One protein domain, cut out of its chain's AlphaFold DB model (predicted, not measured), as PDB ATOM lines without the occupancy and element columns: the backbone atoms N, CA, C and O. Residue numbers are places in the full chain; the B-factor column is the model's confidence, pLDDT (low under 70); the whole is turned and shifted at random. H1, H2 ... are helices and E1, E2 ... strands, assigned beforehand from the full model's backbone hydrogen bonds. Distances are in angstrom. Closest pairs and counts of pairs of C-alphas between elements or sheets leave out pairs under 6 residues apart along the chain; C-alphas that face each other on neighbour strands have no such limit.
ATOM      1  N   ALA A   8      30.884  16.623  32.167       92.06
ATOM      2  CA  ALA A   8      30.916  16.092  33.524       92.06
ATOM      3  C   ALA A   8      30.035  14.842  33.625       92.06
ATOM      4  O   ALA A   8      28.829  14.935  33.412       92.06
ATOM      5  N   LEU A   9      30.614  13.702  34.007       92.25
ATOM      6  CA  LEU A   9      29.857  12.486  34.323       92.25
ATOM      7  C   LEU A   9      29.909  12.222  35.822       92.25
ATOM      8  O   LEU A   9      30.988  12.120  36.405       92.25
ATOM      9  N   TYR A  10      28.745  12.091  36.451       94.25
ATOM     10  CA  TYR A  10      28.657  11.740  37.865       94.25
ATOM     11  C   TYR A  10      28.986  10.268  38.077       94.25
ATOM     12  O   TYR A  10      28.416   9.403  37.421       94.25
ATOM     13  N   LEU A  11      29.892   9.991  39.013       93.75
ATOM     14  CA  LEU A  11      30.410   8.651  39.255       93.75
ATOM     15  C   LEU A  11      29.471   7.843  40.154       93.75
ATOM     16  O   LEU A  11      29.153   8.249  41.278       93.75
ATOM     17  N   ALA A  12      29.126   6.641  39.705       94.19
ATOM     18  CA  ALA A  12      28.481   5.621  40.512       94.19
ATOM     19  C   ALA A  12      29.413   5.117  41.629       94.19
ATOM     20  O   ALA A  12      30.642   5.214  41.558       94.19
ATOM     21  N   GLY A  13      28.833   4.518  42.674       93.31
ATOM     22  CA  GLY A  13      29.599   4.034  43.829       93.31
ATOM     23  C   GLY A  13      30.701   3.027  43.469       93.31
ATOM     24  O   GLY A  13      31.779   3.065  44.058       93.31
ATOM     25  N   TRP A  14      30.462   2.160  42.481       93.00
ATOM     26  CA  TRP A  14      31.456   1.192  42.012       93.00
ATOM     27  C   TRP A  14      32.551   1.836  41.149       93.00
ATOM     28  O   TRP A  14      33.712   1.473  41.315       93.00
ATOM     29  N   GLN A  15      32.229   2.846  40.331       93.88
ATOM     30  CA  GLN A  15      33.225   3.597  39.552       93.88
ATOM     31  C   GLN A  15      34.215   4.304  40.479       93.88
ATOM     32  O   GLN A  15      35.423   4.266  40.259       93.88
ATOM     33  N   LYS A  16      33.722   4.880  41.584       92.94
ATOM     34  CA  LYS A  16      34.579   5.487  42.612       92.94
ATOM     35  C   LYS A  16      35.548   4.485  43.233       92.94
ATOM     36  O   LYS A  16      36.666   4.864  43.548       92.94
ATOM     37  N   ARG A  17      35.126   3.230  43.437       90.19
ATOM     38  CA  ARG A  17      36.020   2.168  43.926       90.19
ATOM     39  C   ARG A  17      37.082   1.837  42.881       90.19
ATOM     40  O   ARG A  17      38.255   1.962  43.192       90.19
ATOM     41  N   MET A  18      36.675   1.582  41.636       90.62
ATOM     42  CA  MET A  18      37.606   1.300  40.538       90.62
ATOM     43  C   MET A  18      38.679   2.379  40.372       90.62
ATOM     44  O   MET A  18      39.856   2.062  40.253       90.62
ATOM     45  N   ILE A  19      38.286   3.654  40.403       90.75
ATOM     46  CA  ILE A  19      39.222   4.779  40.296       90.75
ATOM     47  C   ILE A  19      40.246   4.748  41.436       90.75
ATOM     48  O   ILE A  19      41.427   4.982  41.203       90.75
ATOM     49  N   ARG A  20      39.824   4.435  42.667       90.38
ATOM     50  CA  ARG A  20      40.739   4.329  43.816       90.38
ATOM     51  C   ARG A  20      41.700   3.150  43.703       90.38
ATOM     52  O   ARG A  20      42.804   3.250  44.221       90.38
ATOM     53  N   ASP A  21      41.292   2.077  43.033       88.88
ATOM     54  CA  ASP A  21      42.140   0.903  42.813       88.88
ATOM     55  C   ASP A  21      43.241   1.179  41.770       88.88
ATOM     56  O   ASP A  21      44.305   0.565  41.821       88.88
ATOM     57  N   HIS A  22      43.006   2.118  40.842       86.00
ATOM     58  CA  HIS A  22      43.930   2.427  39.742       86.00
ATOM     59  C   HIS A  22      44.753   3.704  39.954       86.00
ATOM     60  O   HIS A  22      45.847   3.831  39.404       86.00
ATOM     61  N   LEU A  23      44.257   4.663  40.738       84.25
ATOM     62  CA  LEU A  23      44.979   5.897  41.037       84.25
ATOM     63  C   LEU A  23      45.848   5.759  42.284       84.25
ATOM     64  O   LEU A  23      45.476   5.138  43.278       84.25
ATOM     65  N   LYS A  24      46.994   6.441  42.279       77.75
ATOM     66  CA  LYS A  24      47.786   6.613  43.504       77.75
ATOM     67  C   LYS A  24      47.003   7.483  44.489       77.75
ATOM     68  O   LYS A  24      46.330   8.419  44.072       77.75
ATOM     69  N   ILE A  25      47.171   7.260  45.795       72.25
ATOM     70  CA  ILE A  25      46.466   8.021  46.852       72.25
ATOM     71  C   ILE A  25      46.571   9.543  46.650       72.25
ATOM     72  O   ILE A  25      45.577  10.245  46.786       72.25
ATOM     73  N   ALA A  26      47.740  10.046  46.241       70.19
ATOM     74  CA  ALA A  26      47.971  11.472  45.983       70.19
ATOM     75  C   ALA A  26      47.188  12.054  44.784       70.19
ATOM     76  O   ALA A  26      47.109  13.269  44.643       70.19
ATOM     77  N   GLN A  27      46.643  11.206  43.910       75.81
ATOM     78  CA  GLN A  27      45.867  11.587  42.724       75.81
ATOM     79  C   GLN A  27      44.355  11.471  42.956       75.81
ATOM     80  O   GLN A  27      43.572  11.884  42.103       75.81
ATOM     81  N   ILE A  28      43.932  10.894  44.085       79.19
ATOM     82  CA  ILE A  28      42.518  10.719  44.406       79.19
ATOM     83  C   ILE A  28      42.028  12.008  45.076       79.19
ATOM     84  O   ILE A  28      42.492  12.337  46.171       79.19
ATOM     85  N   PRO A  29      41.079  12.743  44.472       82.50
ATOM     86  CA  PRO A  29      40.498  13.913  45.113       82.50
ATOM     87  C   PRO A  29      39.751  13.507  46.390       82.50
ATOM     88  O   PRO A  29      39.104  12.457  46.444       82.50
ATOM     89  N   GLU A  30      39.773  14.382  47.399       81.38
ATOM     90  CA  GLU A  30      39.086  14.166  48.682       81.38
ATOM     91  C   GLU A  30      37.591  13.854  48.483       81.38
ATOM     92  O   GLU A  30      37.010  13.014  49.173       81.38
ATOM     93  N   ARG A  31      36.972  14.480  47.472       85.12
ATOM     94  CA  ARG A  31      35.569  14.273  47.096       85.12
ATOM     95  C   ARG A  31      35.418  13.748  45.675       85.12
ATOM     96  O   ARG A  31      34.885  14.432  44.820       85.12
ATOM     97  N   LEU A  32      35.792  12.493  45.444       90.00
ATOM     98  CA  LEU A  32      35.544  11.832  44.161       90.00
ATOM     99  C   LEU A  32      34.034  11.690  43.870       90.00
ATOM    100  O   LEU A  32      33.331  10.850  44.449       90.00
ATOM    101  N   SER A  33      33.525  12.523  42.971       92.31
ATOM    102  CA  SER A  33      32.102  12.668  42.661       92.31
ATOM    103  C   SER A  33      31.804  12.603  41.169       92.31
ATOM    104  O   SER A  33      30.753  12.081  40.792       92.31
ATOM    105  N   ARG A  34      32.728  13.073  40.331       92.75
ATOM    106  CA  ARG A  34      32.569  13.157  38.883       92.75
ATOM    107  C   ARG A  34      33.893  12.970  38.151       92.75
ATOM    108  O   ARG A  34      34.970  13.184  38.703       92.75
ATOM    109  N   ILE A  35      33.790  12.600  36.885       92.25
ATOM    110  CA  ILE A  35      34.877  12.675  35.914       92.25
ATOM    111  C   ILE A  35      34.579  13.821  34.943       92.25
ATOM    112  O   ILE A  35      33.458  13.959  34.453       92.25
ATOM    113  N   MET A  36      35.584  14.654  34.701       92.31
ATOM    114  CA  MET A  36      35.583  15.705  33.694       92.31
ATOM    115  C   MET A  36      36.329  15.199  32.467       92.31
ATOM    116  O   MET A  36      37.449  14.703  32.583       92.31
ATOM    117  N   ILE A  37      35.698  15.320  31.309       89.62
ATOM    118  CA  ILE A  37      36.137  14.700  30.065       89.62
ATOM    119  C   ILE A  37      36.234  15.778  28.996       89.62
ATOM    120  O   ILE A  37      35.275  16.511  28.736       89.62
ATOM    121  N   SER A  38      37.389  15.867  28.345       87.31
ATOM    122  CA  SER A  38      37.545  16.736  27.187       87.31
ATOM    123  C   SER A  38      36.717  16.218  26.004       87.31
ATOM    124  O   SER A  38      36.848  15.056  25.617       87.31
ATOM    125  N   PRO A  39      35.947  17.083  25.320       78.38
ATOM    126  CA  PRO A  39      35.200  16.690  24.131       78.38
ATOM    127  C   PRO A  39      36.099  16.379  22.916       78.38
ATOM    128  O   PRO A  39      35.610  16.086  21.827       78.38
ATOM    129  N   ARG A  40      37.425  16.482  23.072       76.06
ATOM    130  CA  ARG A  40      38.433  16.159  22.052       76.06
ATOM    131  C   ARG A  40      39.195  14.869  22.347       76.06
ATOM    132  O   ARG A  40      40.241  14.657  21.735       76.06
ATOM    133  N   ILE A  41      38.720  14.033  23.276       77.56
ATOM    134  CA  ILE A  41      39.335  12.721  23.490       77.56
ATOM    135  C   ILE A  41      39.373  11.966  22.152       77.56
ATOM    136  O   ILE A  41      38.348  11.888  21.467       77.56
ATOM    137  N   PRO A  42      40.544  11.447  21.743       78.06
ATOM    138  CA  PRO A  42      40.659  10.699  20.503       78.06
ATOM    139  C   PRO A  42      39.712   9.497  20.496       78.06
ATOM    140  O   PRO A  42      39.668   8.746  21.463       78.06
ATOM    141  N   LYS A  43      39.018   9.256  19.378       76.44
ATOM    142  CA  LYS A  43      38.067   8.132  19.244       76.44
ATOM    143  C   LYS A  43      38.673   6.751  19.538       76.44
ATOM    144  O   LYS A  43      37.939   5.833  19.861       76.44
ATOM    145  N   LYS A  44      39.996   6.600  19.417       76.38
ATOM    146  CA  LYS A  44      40.725   5.364  19.758       76.38
ATOM    147  C   LYS A  44      40.746   5.055  21.261       76.38
ATOM    148  O   LYS A  44      40.939   3.908  21.627       76.38
ATOM    149  N   GLU A  45      40.543   6.065  22.106       79.94
ATOM    150  CA  GLU A  45      40.435   5.902  23.562       79.94
ATOM    151  C   GLU A  45      39.001   5.528  23.977       79.94
ATOM    152  O   GLU A  45      38.681   5.444  25.160       79.94
ATOM    153  N   TRP A  46      38.088   5.369  23.015       80.94
ATOM    154  CA  TRP A  46      36.713   4.971  23.280       80.94
ATOM    155  C   TRP A  46      36.569   3.475  23.099       80.94
ATOM    156  O   TRP A  46      36.854   2.925  22.034       80.94
ATOM    157  N   VAL A  47      36.058   2.824  24.132       79.75
ATOM    158  CA  VAL A  47      35.826   1.389  24.113       79.75
ATOM    159  C   VAL A  47      34.386   1.157  23.695       79.75
ATOM    160  O   VAL A  47      33.454   1.478  24.434       79.75
ATOM    161  N   MET A  48      34.190   0.625  22.493       78.06
ATOM    162  CA  MET A  48      32.867   0.265  21.983       78.06
ATOM    163  C   MET A  48      32.502  -1.169  22.376       78.06
ATOM    164  O   MET A  48      33.360  -2.055  22.429       78.06
ATOM    165  N   TYR A  49      31.206  -1.419  22.578       63.09
ATOM    166  CA  TYR A  49      30.689  -2.768  22.818       63.09
ATOM    167  C   TYR A  49      31.173  -3.707  21.693       63.09
ATOM    168  O   TYR A  49      30.893  -3.460  20.520       63.09
ATOM    169  N   ARG A  50      31.865  -4.802  22.049       54.19
ATOM    170  CA  ARG A  50      32.414  -5.847  21.145       54.19
ATOM    171  C   ARG A  50      33.725  -5.543  20.414       54.19
ATOM    172  O   ARG A  50      34.123  -6.372  19.597       54.19
ATOM    173  N   GLN A  51      34.420  -4.444  20.703       54.28
ATOM    174  CA  GLN A  51      35.810  -4.299  20.264       54.28
ATOM    175  C   GLN A  51      36.756  -4.745  21.380       54.28
ATOM    176  O   GLN A  51      36.996  -3.986  22.315       54.28
ATOM    177  N   PRO A  52      37.287  -5.977  21.328       47.72
ATOM    178  CA  PRO A  52      38.443  -6.314  22.140       47.72
ATOM    179  C   PRO A  52      39.570  -5.328  21.818       47.72
ATOM    180  O   PRO A  52      40.016  -5.236  20.672       47.72
ATOM    181  N   ILE A  53      40.008  -4.575  22.828       54.72
ATOM    182  CA  ILE A  53      41.195  -3.722  22.744       54.72
ATOM    183  C   ILE A  53      42.399  -4.671  22.709       54.72
ATOM    184  O   ILE A  53      42.989  -5.008  23.729       54.72
ATOM    185  N   PHE A  54      42.688  -5.210  21.526       49.19
ATOM    186  CA  PHE A  54      43.816  -6.115  21.293       49.19
ATOM    187  C   PHE A  54      45.140  -5.363  21.101       49.19
ATOM    188  O   PHE A  54      46.194  -5.993  20.999       49.19
ATOM    189  N   GLU A  55      45.111  -4.032  21.056       53.97
ATOM    190  CA  GLU A  55      46.326  -3.228  21.067       53.97
ATOM    191  C   GLU A  55      46.840  -3.112  22.499       53.97
ATOM    192  O   GLU A  55      46.092  -2.788  23.417       53.97
ATOM    193  N   GLN A  56      48.123  -3.438  22.667       54.41
ATOM    194  CA  GLN A  56      48.886  -3.420  23.912       54.41
ATOM    195  C   GLN A  56      48.426  -2.281  24.828       54.41
ATOM    196  O   GLN A  56      48.787  -1.124  24.596       54.41
ATOM    197  N   MET A  57      47.633  -2.605  25.859       58.50
ATOM    198  CA  MET A  57      47.296  -1.630  26.890       58.50
ATOM    199  C   MET A  57      48.610  -1.049  27.393       58.50
ATOM    200  O   MET A  57      49.490  -1.781  27.861       58.50
ATOM    201  N   ARG A  58      48.775   0.266  27.229       68.12
ATOM    202  CA  ARG A  58      49.963   0.952  27.732       68.12
ATOM    203  C   ARG A  58      50.064   0.669  29.225       68.12
ATOM    204  O   ARG A  58      49.049   0.613  29.915       68.12
ATOM    205  N   ALA A  59      51.279   0.475  29.727       76.06
ATOM    206  CA  ALA A  59      51.475   0.216  31.147       76.06
ATOM    207  C   ALA A  59      50.814   1.330  31.983       76.06
ATOM    208  O   ALA A  59      51.137   2.504  31.821       76.06
ATOM    209  N   GLY A  60      49.877   0.950  32.857       78.25
ATOM    210  CA  GLY A  60      49.118   1.885  33.693       78.25
ATOM    211  C   GLY A  60      47.840   2.451  33.066       78.25
ATOM    212  O   GLY A  60      47.176   3.253  33.719       78.25
ATOM    213  N   ALA A  61      47.479   2.042  31.847       84.06
ATOM    214  CA  ALA A  61      46.179   2.347  31.263       84.06
ATOM    215  C   ALA A  61      45.112   1.331  31.699       84.06
ATOM    216  O   ALA A  61      45.418   0.161  31.945       84.06
ATOM    217  N   TRP A  62      43.868   1.787  31.819       87.25
ATOM    218  CA  TRP A  62      42.745   0.981  32.301       87.25
ATOM    219  C   TRP A  62      41.412   1.530  31.789       87.25
ATOM    220  O   TRP A  62      41.322   2.694  31.407       87.25
ATOM    221  N   ASP A  63      40.367   0.705  31.807       89.19
ATOM    222  CA  ASP A  63      39.055   1.084  31.281       89.19
ATOM    223  C   ASP A  63      38.103   1.527  32.399       89.19
ATOM    224  O   ASP A  63      37.788   0.769  33.324       89.19
ATOM    225  N   LEU A  64      37.596   2.756  32.293       90.69
ATOM    226  CA  LEU A  64      36.496   3.243  33.116       90.69
ATOM    227  C   LEU A  64      35.173   2.944  32.416       90.69
ATOM    228  O   LEU A  64      34.751   3.678  31.521       90.69
ATOM    229  N   TYR A  65      34.508   1.874  32.845       91.25
ATOM    230  CA  TYR A  65      33.180   1.518  32.348       91.25
ATOM    231  C   TYR A  65      32.160   2.611  32.656       91.25
ATOM    232  O   TYR A  65      32.178   3.197  33.742       91.25
ATOM    233  N   LEU A  66      31.263   2.856  31.704       91.00
ATOM    234  CA  LEU A  66      30.175   3.820  31.809       91.00
ATOM    235  C   LEU A  66      28.865   3.110  32.183       91.00
ATOM    236  O   LEU A  66      28.654   1.956  31.813       91.00
ATOM    237  N   THR A  67      27.991   3.784  32.935       92.12
ATOM    238  CA  THR A  67      26.601   3.327  33.136       92.12
ATOM    239  C   THR A  67      25.775   3.602  31.890       92.12
ATOM    240  O   THR A  67      26.121   4.506  31.136       92.12
ATOM    241  N   ASP A  68      24.661   2.900  31.694       90.44
ATOM    242  CA  ASP A  68      23.799   3.105  30.522       90.44
ATOM    243  C   ASP A  68      23.399   4.582  30.343       90.44
ATOM    244  O   ASP A  68      23.481   5.114  29.237       90.44
ATOM    245  N   GLU A  69      23.097   5.295  31.434       91.50
ATOM    246  CA  GLU A  69      22.773   6.728  31.386       91.50
ATOM    247  C   GLU A  69      23.967   7.592  30.955       91.50
ATOM    248  O   GLU A  69      23.802   8.583  30.246       91.50
ATOM    249  N   GLN A  70      25.182   7.231  31.375       92.19
ATOM    250  CA  GLN A  70      26.401   7.910  30.940       92.19
ATOM    251  C   GLN A  70      26.713   7.608  29.473       92.19
ATOM    252  O   GLN A  70      27.181   8.502  28.777       92.19
ATOM    253  N   ILE A  71      26.464   6.380  29.005       90.44
ATOM    254  CA  ILE A  71      26.657   5.986  27.604       90.44
ATOM    255  C   ILE A  71      25.775   6.843  26.704       90.44
ATOM    256  O   ILE A  71      26.281   7.430  25.750       90.44
ATOM    257  N   ASP A  72      24.483   6.926  27.019       89.25
ATOM    258  CA  ASP A  72      23.528   7.681  26.212       89.25
ATOM    259  C   ASP A  72      23.868   9.185  26.237       89.25
ATOM    260  O   ASP A  72      23.962   9.817  25.188       89.25
ATOM    261  N   PHE A  73      24.200   9.740  27.407       88.69
ATOM    262  CA  PHE A  73      24.605  11.145  27.522       88.69
ATOM    263  C   PHE A  73      25.898  11.474  26.757       88.69
ATOM    264  O   PHE A  73      25.987  12.494  26.078       88.69
ATOM    265  N   VAL A  74      26.914  10.613  26.846       87.00
ATOM    266  CA  VAL A  74      28.163  10.765  26.088       87.00
ATOM    267  C   VAL A  74      27.870  10.671  24.589       87.00
ATOM    268  O   VAL A  74      28.337  11.515  23.828       87.00
ATOM    269  N   ALA A  75      27.079   9.694  24.147       85.00
ATOM    270  CA  ALA A  75      26.722   9.546  22.738       85.00
ATOM    271  C   ALA A  75      26.066  10.818  22.171       85.00
ATOM    272  O   ALA A  75      26.466  11.286  21.099       85.00
ATOM    273  N   ASP A  76      25.153  11.423  22.933       86.56
ATOM    274  CA  ASP A  76      24.475  12.668  22.571       86.56
ATOM    275  C   ASP A  76      25.443  13.862  22.507       86.56
ATOM    276  O   ASP A  76      25.511  14.560  21.492       86.56
ATOM    277  N   GLU A  77      26.249  14.078  23.551       84.62
ATOM    278  CA  GLU A  77      27.194  15.206  23.630       84.62
ATOM    279  C   GLU A  77      28.282  15.146  22.548       84.62
ATOM    280  O   GLU A  77      28.745  16.169  22.027       84.62
ATOM    281  N   PHE A  78      28.709  13.935  22.192       78.75
ATOM    282  CA  PHE A  78      29.726  13.712  21.174       78.75
ATOM    283  C   PHE A  78      29.154  13.557  19.757       78.75
ATOM    284  O   PHE A  78      29.931  13.582  18.797       78.75
ATOM    285  N   GLY A  79      27.829  13.441  19.611       80.44
ATOM    286  CA  GLY A  79      27.147  13.247  18.331       80.44
ATOM    287  C   GLY A  79      27.551  11.943  17.644       80.44
ATOM    288  O   GLY A  79      27.875  11.943  16.454       80.44
ATOM    289  N   VAL A  80      27.631  10.849  18.402       77.31
ATOM    290  CA  VAL A  80      28.140   9.555  17.929       77.31
ATOM    291  C   VAL A  80      27.089   8.470  18.097       77.31
ATOM    292  O   VAL A  80      26.569   8.255  19.179       77.31
ATOM    293  N   GLU A  81      26.796   7.758  17.009       72.56
ATOM    294  CA  GLU A  81      25.786   6.687  17.005       72.56
ATOM    295  C   GLU A  81      26.259   5.417  17.731       72.56
ATOM    296  O   GLU A  81      25.457   4.579  18.142       72.56
ATOM    297  N   ALA A  82      27.576   5.248  17.879       71.44
ATOM    298  CA  ALA A  82      28.150   4.085  18.534       71.44
ATOM    299  C   ALA A  82      28.093   4.228  20.061       71.44
ATOM    300  O   ALA A  82      28.610   5.192  20.623       71.44
ATOM    301  N   LYS A  83      27.532   3.218  20.735       78.31
ATOM    302  CA  LYS A  83      27.493   3.152  22.200       78.31
ATOM    303  C   LYS A  83      28.890   2.866  22.766       78.31
ATOM    304  O   LYS A  83      29.419   1.761  22.623       78.31
ATOM    305  N   ILE A  84      29.474   3.880  23.404       83.19
ATOM    306  CA  ILE A  84      30.776   3.824  24.080       83.19
ATOM    307  C   ILE A  84      30.560   3.207  25.459       83.19
ATOM    308  O   ILE A  84      29.969   3.846  26.313       83.19
ATOM    309  N   SER A  85      31.016   1.979  25.693       86.81
ATOM    310  CA  SER A  85      30.813   1.266  26.963       86.81
ATOM    311  C   SER A  85      31.840   1.595  28.040       86.81
ATOM    312  O   SER A  85      31.584   1.375  29.223       86.81
ATOM    313  N   ALA A  86      33.013   2.083  27.645       88.19
ATOM    314  CA  ALA A  86      34.043   2.521  28.572       88.19
ATOM    315  C   ALA A  86      34.935   3.591  27.939       88.19
ATOM    316  O   ALA A  86      35.007   3.734  26.715       88.19
ATOM    317  N   LEU A  87      35.634   4.324  28.796       88.00
ATOM    318  CA  LEU A  87      36.706   5.229  28.408       88.00
ATOM    319  C   LEU A  87      38.037   4.583  28.768       88.00
ATOM    320  O   LEU A  87      38.244   4.225  29.928       88.00
ATOM    321  N   HIS A  88      38.929   4.475  27.792       88.81
ATOM    322  CA  HIS A  88      40.305   4.090  28.041       88.81
ATOM    323  C   HIS A  88      41.015   5.265  28.716       88.81
ATOM    324  O   HIS A  88      41.111   6.358  28.157       88.81
ATOM    325  N   ILE A  89      41.451   5.069  29.956       87.75
ATOM    326  CA  ILE A  89      42.133   6.082  30.752       87.75
ATOM    327  C   ILE A  89      43.629   5.818  30.666       87.75
ATOM    328  O   ILE A  89      44.145   4.899  31.302       87.75
ATOM    329  N   SER A  90      44.331   6.645  29.895       87.81
ATOM    330  CA  SER A  90      45.789   6.605  29.811       87.81
ATOM    331  C   SER A  90      46.438   7.568  30.824       87.81
ATOM    332  O   SER A  90      45.840   8.597  31.167       87.81
ATOM    333  N   PRO A  91      47.670   7.296  31.300       86.19
ATOM    334  CA  PRO A  91      48.412   8.235  32.147       86.19
ATOM    335  C   PRO A  91      48.536   9.637  31.530       86.19
ATOM    336  O   PRO A  91      48.340  10.639  32.213       86.19
ATOM    337  N   GLU A  92      48.765   9.720  30.219       87.44
ATOM    338  CA  GLU A  92      48.916  10.982  29.492       87.44
ATOM    339  C   GLU A  92      47.623  11.815  29.500       87.44
ATOM    340  O   GLU A  92      47.672  13.046  29.522       87.44
ATOM    341  N   MET A  93      46.447  11.178  29.513       87.19
ATOM    342  CA  MET A  93      45.168  11.890  29.625       87.19
ATOM    343  C   MET A  93      45.001  12.563  30.989       87.19
ATOM    344  O   MET A  93      44.415  13.644  31.066       87.19
ATOM    345  N   LEU A  94      45.537  11.944  32.042       87.94
ATOM    346  CA  LEU A  94      45.558  12.512  33.388       87.94
ATOM    347  C   LEU A  94      46.571  13.657  33.480       87.94
ATOM    348  O   LEU A  94      46.258  14.710  34.029       87.94
ATOM    349  N   GLU A  95      47.759  13.488  32.895       87.56
ATOM    350  CA  GLU A  95      48.816  14.511  32.881       87.56
ATOM    351  C   GLU A  95      48.422  15.760  32.081       87.56
ATOM    352  O   GLU A  95      48.697  16.885  32.496       87.56
ATOM    353  N   THR A  96      47.747  15.577  30.944       86.94
ATOM    354  CA  THR A  96      47.291  16.677  30.076       86.94
ATOM    355  C   THR A  96      45.992  17.332  30.549       86.94
ATOM    356  O   THR A  96      45.584  18.350  29.987       86.94
ATOM    357  N   GLY A  97      45.314  16.755  31.549       85.75
ATOM    358  CA  GLY A  97      43.995  17.201  31.999       85.75
ATOM    359  C   GLY A  97      42.870  16.925  30.996       85.75
ATOM    360  O   GLY A  97      41.785  17.489  31.120       85.75
ATOM    361  N   ALA A  98      43.101  16.062  29.999       87.00
ATOM    362  CA  ALA A  98      42.045  15.581  29.110       87.00
ATOM    363  C   ALA A  98      40.983  14.776  29.877       87.00
ATOM    364  O   ALA A  98      39.813  14.769  29.483       87.00
ATOM    365  N   VAL A  99      41.403  14.135  30.971       89.25
ATOM    366  CA  VAL A  99      40.550  13.538  31.995       89.25
ATOM    367  C   VAL A  99      40.961  14.081  33.357       89.25
ATOM    368  O   VAL A  99      42.139  14.075  33.704       89.25
ATOM    369  N   ALA A 100      39.981  14.505  34.150       90.31
ATOM    370  CA  ALA A 100      40.198  14.880  35.540       90.31
ATOM    371  C   ALA A 100      39.119  14.280  36.444       90.31
ATOM    372  O   ALA A 100      37.934  14.295  36.116       90.31
ATOM    373  N   PHE A 101      39.525  13.784  37.608       90.50
ATOM    374  CA  PHE A 101      38.619  13.280  38.634       90.50
ATOM    375  C   PHE A 101      38.397  14.365  39.691       90.50
ATOM    376  O   PHE A 101      39.368  14.950  40.175       90.50
ATOM    377  N   VAL A 102      37.134  14.653  40.030       88.06
ATOM    378  CA  VAL A 102      36.734  15.799  40.876       88.06
ATOM    379  C   VAL A 102      35.554  15.475  41.780       88.06
ATOM    380  O   VAL A 102      34.867  14.451  41.557       88.06
TER     381      VAL A 102
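Overview. This is residues 8 to 102 of the 102 residues of an uncharacterized protein of Desulfobulbaceae bacterium (UniProt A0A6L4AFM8). Two small three-stranded sheets, E1 E2 E6 and E3 E5 E4, stand partly face to face with their strands crossed and the sheets offset from each other. H1 runs beside the edge strand E4, while H2 and H3 lie at opposite ends of the pair of sheets. The printed part has 95 residues, with three named helices and six named strands in the order E1 H1 E2 E3 E4 H2 E5 H3 E6; both sheets are antiparallel and the class is mixed, helices and strands. The whole is compact, with a radius of gyration of the C-alphas of 12.7 A and spans of 36 by 29 by 23 A.

Along the chain. E1 is residues 8 to 10, with C-alpha 8 at (30.916, 16.092, 33.524). H1, residues 13 to 22, is 15.0 A long from first to last C-alpha. E2 is residues 34 to 37, E3 residues 46 to 48 and E4 residues 62 to 65. H2, residues 68 to 78, is 15.3 A long and begins with C-alpha 68 at (23.799, 3.105, 30.522). E5, residues 84 to 89, is the longest strand, at 13.4 A. H3 is residues 91 to 95, and E6 is residues 99 to 101, with C-alpha 101 at (38.619, 13.280, 38.634).

Arrangement. In the sheet E1 E2 E6 the inner strand is E2. E1 and E2 are antiparallel at 152 degrees, with N 9 and O 35 2.9 A apart, within hydrogen-bond range. E2 and E6 are antiparallel at 167 degrees, with N 36 and O 100 at 2.8 A. H1 and H2 each only graze both sheets, and H3 only grazes this one. The closest C-alphas of H3 and E6 are those of Met 93 and Val 99, 5.4 A. In the sheet E3 E5 E4 the inner strand is E5. E3 and E5 are antiparallel at 146 degrees, with N 47 and O 86 at 2.9 A; E5 and E4 are antiparallel at 148 degrees, with N 89 and O 62 at 2.8 A. The closest C-alphas of H1 and E4 are those of Gln 15 and Leu 64, 7.2 A; those of H2 and E5 are Ile 71 and Ile 84, 5.8 A. Between the sheets, E5 and E6 come closest at the C-alphas of Ile 89 and Val 99, 7.7 A, and E2 and E5 are apart. H1, H2 and H3 have every O i to N i+4 pair within hydrogen-bond range.

Size, cuts and confidence. The two C-alphas farthest apart, those of Ala 26 and Glu 81, are 36.8 A from each other. The printed part has no cut. The links from H1 to E2 and from E3 to E4 are long; the latter, residues 49 to 61, has C-alphas 10 to 18 A from the mean of the C-alphas. The mean pLDDT of the printed part is 82.6, and residues 49 to 58 are under 70.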